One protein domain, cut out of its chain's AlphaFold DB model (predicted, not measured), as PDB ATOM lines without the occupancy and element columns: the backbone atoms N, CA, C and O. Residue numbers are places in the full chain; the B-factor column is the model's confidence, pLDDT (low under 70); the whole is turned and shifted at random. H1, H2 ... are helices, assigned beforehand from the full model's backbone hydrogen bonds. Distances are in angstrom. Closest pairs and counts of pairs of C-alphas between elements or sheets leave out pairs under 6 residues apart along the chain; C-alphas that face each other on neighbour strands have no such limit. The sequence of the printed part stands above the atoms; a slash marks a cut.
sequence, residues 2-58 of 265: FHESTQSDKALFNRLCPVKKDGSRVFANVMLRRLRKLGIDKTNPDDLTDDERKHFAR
ATOM      1  N   PHE A   2      11.245 -42.298-103.161       60.03
ATOM      2  CA  PHE A   2       9.894 -42.114-103.744       60.03
ATOM      3  C   PHE A   2       9.573 -40.671-104.204       60.03
ATOM      4  O   PHE A   2       9.074 -40.437-105.302       60.03
ATOM      5  N   HIS A   3       9.922 -39.663-103.399       61.09
ATOM      6  CA  HIS A   3       9.736 -38.251-103.778       61.09
ATOM      7  C   HIS A   3      10.646 -37.785-104.923       61.09
ATOM      8  O   HIS A   3      10.392 -36.744-105.521       61.09
ATOM      9  N   GLU A   4      11.703 -38.538-105.203       68.62
ATOM     10  CA  GLU A   4      12.694 -38.252-106.236       68.62
ATOM     11  C   GLU A   4      12.310 -38.922-107.561       68.62
ATOM     12  O   GLU A   4      12.503 -38.345-108.627       68.62
ATOM     13  N   SER A   5      11.708 -40.115-107.522       68.19
ATOM     14  CA  SER A   5      11.220 -40.828-108.711       68.19
ATOM     15  C   SER A   5       9.931 -40.235-109.289       68.19
ATOM     16  O   SER A   5       9.710 -40.309-110.492       68.19
ATOM     17  N   THR A   6       9.103 -39.596-108.459       73.38
ATOM     18  CA  THR A   6       7.804 -39.022-108.868       73.38
ATOM     19  C   THR A   6       7.873 -37.574-109.356       73.38
ATOM     20  O   THR A   6       6.872 -37.025-109.811       73.38
ATOM     21  N   GLN A   7       9.035 -36.928-109.258       79.56
ATOM     22  CA  GLN A   7       9.202 -35.518-109.600       79.56
ATOM     23  C   GLN A   7      10.191 -35.332-110.742       79.56
ATOM     24  O   GLN A   7      11.176 -36.059-110.860       79.56
ATOM     25  N   SER A   8       9.937 -34.315-111.565       86.19
ATOM     26  CA  SER A   8      10.875 -33.913-112.607       86.19
ATOM     27  C   SER A   8      12.130 -33.288-112.000       86.19
ATOM     28  O   SER A   8      12.076 -32.614-110.968       86.19
ATOM     29  N   ASP A   9      13.257 -33.455-112.688       86.06
ATOM     30  CA  ASP A   9      14.559 -32.944-112.241       86.06
ATOM     31  C   ASP A   9      14.520 -31.421-112.037       86.06
ATOM     32  O   ASP A   9      15.019 -30.897-111.042       86.06
ATOM     33  N   LYS A  10      13.796 -30.711-112.912       84.62
ATOM     34  CA  LYS A  10      13.548 -29.267-112.796       84.62
ATOM     35  C   LYS A  10      12.753 -28.903-111.538       84.62
ATOM     36  O   LYS A  10      13.050 -27.896-110.900       84.62
ATOM     37  N   ALA A  11      11.742 -29.693-111.173       84.62
ATOM     38  CA  ALA A  11      10.944 -29.443-109.974       84.62
ATOM     39  C   ALA A  11      11.758 -29.678-108.693       84.62
ATOM     40  O   ALA A  11      11.696 -28.855-107.780       84.62
ATOM     41  N   LEU A  12      12.556 -30.748-108.653       85.19
ATOM     42  CA  LEU A  12      13.465 -31.041-107.542       85.19
ATOM     43  C   LEU A  12      14.518 -29.940-107.387       85.19
ATOM     44  O   LEU A  12      14.677 -29.385-106.299       85.19
ATOM     45  N   PHE A  13      15.160 -29.549-108.490       86.31
ATOM     46  CA  PHE A  13      16.136 -28.465-108.508       86.31
ATOM     47  C   PHE A  13      15.547 -27.139-108.013       86.31
ATOM     48  O   PHE A  13      16.139 -26.476-107.167       86.31
ATOM     49  N   ASN A  14      14.347 -26.769-108.470       86.44
ATOM     50  CA  ASN A  14      13.683 -25.534-108.044       86.44
ATOM     51  C   ASN A  14      13.312 -25.518-106.555       86.44
ATOM     52  O   ASN A  14      13.257 -24.444-105.966       86.44
ATOM     53  N   ARG A  15      13.054 -26.676-105.937       84.00
ATOM     54  CA  ARG A  15      12.797 -26.762-104.488       84.00
ATOM     55  C   ARG A  15      14.079 -26.686-103.671       84.00
ATOM     56  O   ARG A  15      14.066 -26.124-102.583       84.00
ATOM     57  N   LEU A  16      15.172 -27.235-104.199       82.38
ATOM     58  CA  LEU A  16      16.497 -27.130-103.591       82.38
ATOM     59  C   LEU A  16      17.054 -25.706-103.715       82.38
ATOM     60  O   LEU A  16      17.644 -25.192-102.774       82.38
ATOM     61  N   CYS A  17      16.843 -25.053-104.855       84.19
ATOM     62  CA  CYS A  17      17.315 -23.702-105.155       84.19
ATOM     63  C   CYS A  17      16.134 -22.801-105.551       84.19
ATOM     64  O   CYS A  17      15.989 -22.484-106.740       84.19
ATOM     65  N   PRO A  18      15.267 -22.409-104.596       85.00
ATOM     66  CA  PRO A  18      14.126 -21.552-104.888       85.00
ATOM     67  C   PRO A  18      14.587 -20.158-105.318       85.00
ATOM     68  O   PRO A  18      15.598 -19.641-104.840       85.00
ATOM     69  N   VAL A  19      13.815 -19.544-106.212       85.56
ATOM     70  CA  VAL A  19      14.029 -18.155-106.629       85.56
ATOM     71  C   VAL A  19      13.638 -17.246-105.466       85.56
ATOM     72  O   VAL A  19      12.518 -17.330-104.954       85.56
ATOM     73  N   LYS A  20      14.563 -16.400-105.017       81.25
ATOM     74  CA  LYS A  20      14.284 -15.380-104.002       81.25
ATOM     75  C   LYS A  20      13.410 -14.265-104.589       81.25
ATOM     76  O   LYS A  20      13.254 -14.142-105.800       81.25
ATOM     77  N   LYS A  21      12.844 -13.411-103.728       76.69
ATOM     78  CA  LYS A  21      12.013 -12.266-104.156       76.69
ATOM     79  C   LYS A  21      12.754 -11.285-105.079       76.69
ATOM     80  O   LYS A  21      12.108 -10.572-105.835       76.69
ATOM     81  N   ASP A  22      14.081 -11.265-105.010       74.62
ATOM     82  CA  ASP A  22      14.982 -10.470-105.851       74.62
ATOM     83  C   ASP A  22      15.313 -11.138-107.205       74.62
ATOM     84  O   ASP A  22      16.100 -10.602-107.977       74.62
ATOM     85  N   GLY A  23      14.729 -12.306-107.503       77.50
ATOM     86  CA  GLY A  23      14.986 -13.068-108.726       77.50
ATOM     87  C   GLY A  23      16.264 -13.912-108.691       77.50
ATOM     88  O   GLY A  23      16.487 -14.692-109.613       77.50
ATOM     89  N   SER A  24      17.079 -13.811-107.637       78.44
ATOM     90  CA  SER A  24      18.343 -14.541-107.528       78.44
ATOM     91  C   SER A  24      18.152 -15.968-107.005       78.44
ATOM     92  O   SER A  24      17.274 -16.255-106.179       78.44
ATOM     93  N   ARG A  25      19.018 -16.877-107.458       82.62
ATOM     94  CA  ARG A  25      19.194 -18.209-106.874       82.62
ATOM     95  C   ARG A  25      20.572 -18.296-106.249       82.62
ATOM     96  O   ARG A  25      21.554 -17.829-106.809       82.62
ATOM     97  N   VAL A  26      20.649 -18.920-105.081       82.31
ATOM     98  CA  VAL A  26      21.919 -19.115-104.381       82.31
ATOM     99  C   VAL A  26      21.971 -20.547-103.879       82.31
ATOM    100  O   VAL A  26      21.017 -21.016-103.257       82.31
ATOM    101  N   PHE A  27      23.081 -21.242-104.130       81.25
ATOM    102  CA  PHE A  27      23.308 -22.543-103.516       81.25
ATOM    103  C   PHE A  27      23.499 -22.395-102.011       81.25
ATOM    104  O   PHE A  27      24.304 -21.589-101.543       81.25
ATOM    105  N   ALA A  28      22.812 -23.234-101.236       76.44
ATOM    106  CA  ALA A  28      23.179 -23.423 -99.844       76.44
ATOM    107  C   ALA A  28      24.569 -24.070 -99.763       76.44
ATOM    108  O   ALA A  28      25.001 -24.826-100.630       76.44
ATOM    109  N   ASN A  29      25.279 -23.845 -98.674       66.88
ATOM    110  CA  ASN A  29      26.656 -24.312 -98.546       66.88
ATOM    111  C   ASN A  29      26.837 -25.833 -98.597       66.88
ATOM    112  O   ASN A  29      27.817 -26.331 -99.146       66.88
ATOM    113  N   VAL A  30      25.844 -26.584 -98.124       70.00
ATOM    114  CA  VAL A  30      25.805 -28.046 -98.271       70.00
ATOM    115  C   VAL A  30      25.709 -28.465 -99.748       70.00
ATOM    116  O   VAL A  30      26.293 -29.472-100.143       70.00
ATOM    117  N   MET A  31      25.034 -27.670-100.578       78.00
ATOM    118  CA  MET A  31      24.850 -27.929-102.008       78.00
ATOM    119  C   MET A  31      26.156 -27.760-102.787       78.00
ATOM    120  O   MET A  31      26.490 -28.617-103.597       78.00
ATOM    121  N   LEU A  32      26.954 -26.741-102.456       76.19
ATOM    122  CA  LEU A  32      28.294 -26.554-103.027       76.19
ATOM    123  C   LEU A  32      29.230 -27.734-102.709       76.19
ATOM    124  O   LEU A  32      29.997 -28.175-103.561       76.19
ATOM    125  N   ARG A  33      29.141 -28.308-101.498       72.62
ATOM    126  CA  ARG A  33      29.912 -29.515-101.137       72.62
ATOM    127  C   ARG A  33      29.488 -30.730-101.959       72.62
ATOM    128  O   ARG A  33      30.336 -31.548-102.307       72.62
ATOM    129  N   ARG A  34      28.191 -30.855-102.257       76.00
ATOM    130  CA  ARG A  34      27.658 -31.914-103.122       76.00
ATOM    131  C   ARG A  34      28.138 -31.745-104.565       76.00
ATOM    132  O   ARG A  34      28.646 -32.710-105.115       76.00
ATOM    133  N   LEU A  35      28.053 -30.539-105.130       81.19
ATOM    134  CA  LEU A  35      28.549 -30.234-106.480       81.19
ATOM    135  C   LEU A  35      30.028 -30.599-106.637       81.19
ATOM    136  O   LEU A  35      30.387 -31.296-107.579       81.19
ATOM    137  N   ARG A  36      30.857 -30.274-105.639       77.62
ATOM    138  CA  ARG A  36      32.273 -30.659-105.644       77.62
ATOM    139  C   ARG A  36      32.495 -32.174-105.629       77.62
ATOM    140  O   ARG A  36      33.383 -32.662-106.315       77.62
ATOM    141  N   LYS A  37      31.691 -32.938-104.878       74.25
ATOM    142  CA  LYS A  37      31.750 -34.416-104.907       74.25
ATOM    143  C   LYS A  37      31.358 -34.993-106.270       74.25
ATOM    144  O   LYS A  37      31.806 -36.079-106.606       74.25
ATOM    145  N   LEU A  38      30.534 -34.267-107.021       80.62
ATOM    146  CA  LEU A  38      30.114 -34.609-108.377       80.62
ATOM    147  C   LEU A  38      31.082 -34.075-109.452       80.62
ATOM    148  O   LEU A  38      30.828 -34.278-110.632       80.62
ATOM    149  N   GLY A  39      32.172 -33.400-109.064       82.69
ATOM    150  CA  GLY A  39      33.145 -32.819-109.997       82.69
ATOM    151  C   GLY A  39      32.666 -31.546-110.705       82.69
ATOM    152  O   GLY A  39      33.154 -31.237-111.786       82.69
ATOM    153  N   ILE A  40      31.703 -30.822-110.126       86.38
ATOM    154  CA  ILE A  40      31.126 -29.596-110.693       86.38
ATOM    155  C   ILE A  40      31.629 -28.383-109.894       86.38
ATOM    156  O   ILE A  40      31.279 -28.222-108.723       86.38
ATOM    157  N   ASP A  41      32.400 -27.500-110.537       82.81
ATOM    158  CA  ASP A  41      33.031 -26.324-109.900       82.81
ATOM    159  C   ASP A  41      32.198 -25.028-109.982       82.81
ATOM    160  O   ASP A  41      32.638 -23.950-109.581       82.81
ATOM    161  N   LYS A  42      30.966 -25.115-110.488       86.06
ATOM    162  CA  LYS A  42      30.070 -23.968-110.682       86.06
ATOM    163  C   LYS A  42      29.422 -23.527-109.368       86.06
ATOM    164  O   LYS A  42      28.903 -24.344-108.608       86.06
ATOM    165  N   THR A  43      29.395 -22.217-109.122       82.88
ATOM    166  CA  THR A  43      28.897 -21.626-107.865       82.88
ATOM    167  C   THR A  43      27.543 -20.931-107.990       82.88
ATOM    168  O   THR A  43      26.927 -20.621-106.970       82.88
ATOM    169  N   ASN A  44      27.066 -20.695-109.212       83.94
ATOM    170  CA  ASN A  44      25.755 -20.114-109.483       83.94
ATOM    171  C   ASN A  44      24.776 -21.209-109.959       83.94
ATOM    172  O   ASN A  44      25.098 -21.935-110.904       83.94
ATOM    173  N   PRO A  45      23.586 -21.346-109.341       84.19
ATOM    174  CA  PRO A  45      22.570 -22.308-109.773       84.19
ATOM    175  C   PRO A  45      22.133 -22.183-111.231       84.19
ATOM    176  O   PRO A  45      21.800 -23.191-111.864       84.19
ATOM    177  N   ASP A  46      22.148 -20.970-111.776       85.94
ATOM    178  CA  ASP A  46      21.707 -20.738-113.149       85.94
ATOM    179  C   ASP A  46      22.734 -21.205-114.194       85.94
ATOM    180  O   ASP A  46      22.339 -21.534-115.310       85.94
ATOM    181  N   ASP A  47      24.001 -21.380-113.801       86.00
ATOM    182  CA  ASP A  47      25.095 -21.806-114.687       86.00
ATOM    183  C   ASP A  47      25.156 -23.336-114.880       86.00
ATOM    184  O   ASP A  47      25.919 -23.846-115.712       86.00
ATOM    185  N   LEU A  48      24.381 -24.100-114.096       85.50
ATOM    186  CA  LEU A  48      24.292 -25.551-114.253       85.50
ATOM    187  C   LEU A  48      23.509 -25.926-115.517       85.50
ATOM    188  O   LEU A  48      22.385 -25.467-115.724       85.50
ATOM    189  N   THR A  49      24.079 -26.840-116.298       88.94
ATOM    190  CA  THR A  49      23.401 -27.555-117.386       88.94
ATOM    191  C   THR A  49      22.305 -28.465-116.834       88.94
ATOM    192  O   THR A  49      22.300 -28.810-115.650       88.94
ATOM    193  N   ASP A  50      21.369 -28.888-117.681       85.00
ATOM    194  CA  ASP A  50      20.272 -29.758-117.246       85.00
ATOM    195  C   ASP A  50      20.771 -31.113-116.704       85.00
ATOM    196  O   ASP A  50      20.235 -31.611-115.711       85.00
ATOM    197  N   ASP A  51      21.862 -31.651-117.259       85.44
ATOM    198  CA  ASP A  51      22.498 -32.877-116.763       85.44
ATOM    199  C   ASP A  51      23.162 -32.676-115.394       85.44
ATOM    200  O   ASP A  51      22.992 -33.499-114.490       85.44
ATOM    201  N   GLU A  52      23.870 -31.564-115.187       86.75
ATOM    202  CA  GLU A  52      24.449 -31.226-113.880       86.75
ATOM    203  C   GLU A  52      23.355 -30.998-112.830       86.75
ATOM    204  O   GLU A  52      23.487 -31.450-111.692       86.75
ATOM    205  N   ARG A  53      22.241 -30.350-113.207       86.56
ATOM    206  CA  ARG A  53      21.077 -30.152-112.326       86.56
ATOM    207  C   ARG A  53      20.464 -31.477-111.901       86.56
ATOM    208  O   ARG A  53      20.105 -31.610-110.733       86.56
ATOM    209  N   LYS A  54      20.374 -32.451-112.810       85.81
ATOM    210  CA  LYS A  54      19.878 -33.800-112.517       85.81
ATOM    211  C   LYS A  54      20.763 -34.515-111.496       85.81
ATOM    212  O   LYS A  54      20.251 -34.908-110.451       85.81
ATOM    213  N   HIS A  55      22.069 -34.620-111.749       84.44
ATOM    214  CA  HIS A  55      23.017 -35.283-110.836       84.44
ATOM    215  C   HIS A  55      23.115 -34.573-109.479       84.44
ATOM    216  O   HIS A  55      23.297 -35.191-108.427       84.44
ATOM    217  N   PHE A  56      22.976 -33.249-109.485       85.75
ATOM    218  CA  PHE A  56      22.943 -32.461-108.269       85.75
ATOM    219  C   PHE A  56      21.664 -32.702-107.454       85.75
ATOM    220  O   PHE A  56      21.750 -32.911-106.241       85.75
ATOM    221  N   ALA A  57      20.492 -32.669-108.095       85.19
ATOM    222  CA  ALA A  57      19.200 -32.757-107.421       85.19
ATOM    223  C   ALA A  57      18.837 -34.184-106.989       85.19
ATOM    224  O   ALA A  57      18.165 -34.353-105.967       85.19
ATOM    225  N   ARG A  58      19.279 -35.196-107.742       84.31
ATOM    226  CA  ARG A  58      19.080 -36.605-107.407       84.31
ATOM    227  C   ARG A  58      20.186 -37.100-106.496       84.31
ATOM    228  O   ARG A  58      21.355 -36.841-106.752       84.31
TER     229      ARG A  58
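AT A GLANCE: This is residues 2 to 58 of the 265 residues of an uncharacterized protein of Aphanomyces invadans (UniProt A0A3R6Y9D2). Two short helices, H2 and H4, pack together at a steep tilt, with H3 making a triangle with them, apart from H2, and the single turn H1 beyond H2 at one end. Two long links with no named element loop between the helices, and the first swings out to a tip at Asp 22. The printed part has 57 residues with four named helices, in the order H1, H2, H3, H4, and no named strand: the class is all helix. It is compact, with a radius of gyration of the C-alphas of 11.0 A and spans of 29 by 29 by 19 A.

IN THESE COORDINATES: Find C-alpha 2 at (9.894, -42.114, -103.744), where H1 begins; it holds residues 2 to 5. Next, H2 runs through residues 9 to 16 over 10.6 A. H3, residues 29 to 37, begins at C-alpha 29 at (26.656, -24.312, -98.546) and is 13.0 A long. H4, residues 50 to 57, covers 10.3 A and ends at C-alpha 57 at (19.200, -32.757, -107.421).

HOW THE PARTS SIT: Look first at H1 and H2, close but not clearly touching: their closest C-alphas, of Glu 4 and Leu 12, are 7.4 A apart. H2 touches H4, with the C-alphas of Phe 13 and Ala 57 closest at 5.4 A. They run the same way at a steep tilt of 47 degrees. H3 and H4 only just touch, with 3 pairs of C-alphas within 8 A, the closest those of Leu 35 and Phe 56 at 6.3 A. They run opposite ways at a steep tilt of 63 degrees. H2 and H3 are apart, and H1 is apart from H3 and H4. In H2, H3 and H4 every O i to N i+4 pair is within hydrogen-bond range; H1 is too short for such a pair.

THE WHOLE: The two C-alphas farthest apart, of Phe 2 and Asp 22, are 32.1 A apart. The printed part has no cut. The link from H1 to H2 is tight; those from H2 to H3 and from H3 to H4 are long, 12 residues each. The mean pLDDT of the printed part is 80.7, and residues 2 to 5 and residue 29 are under 70.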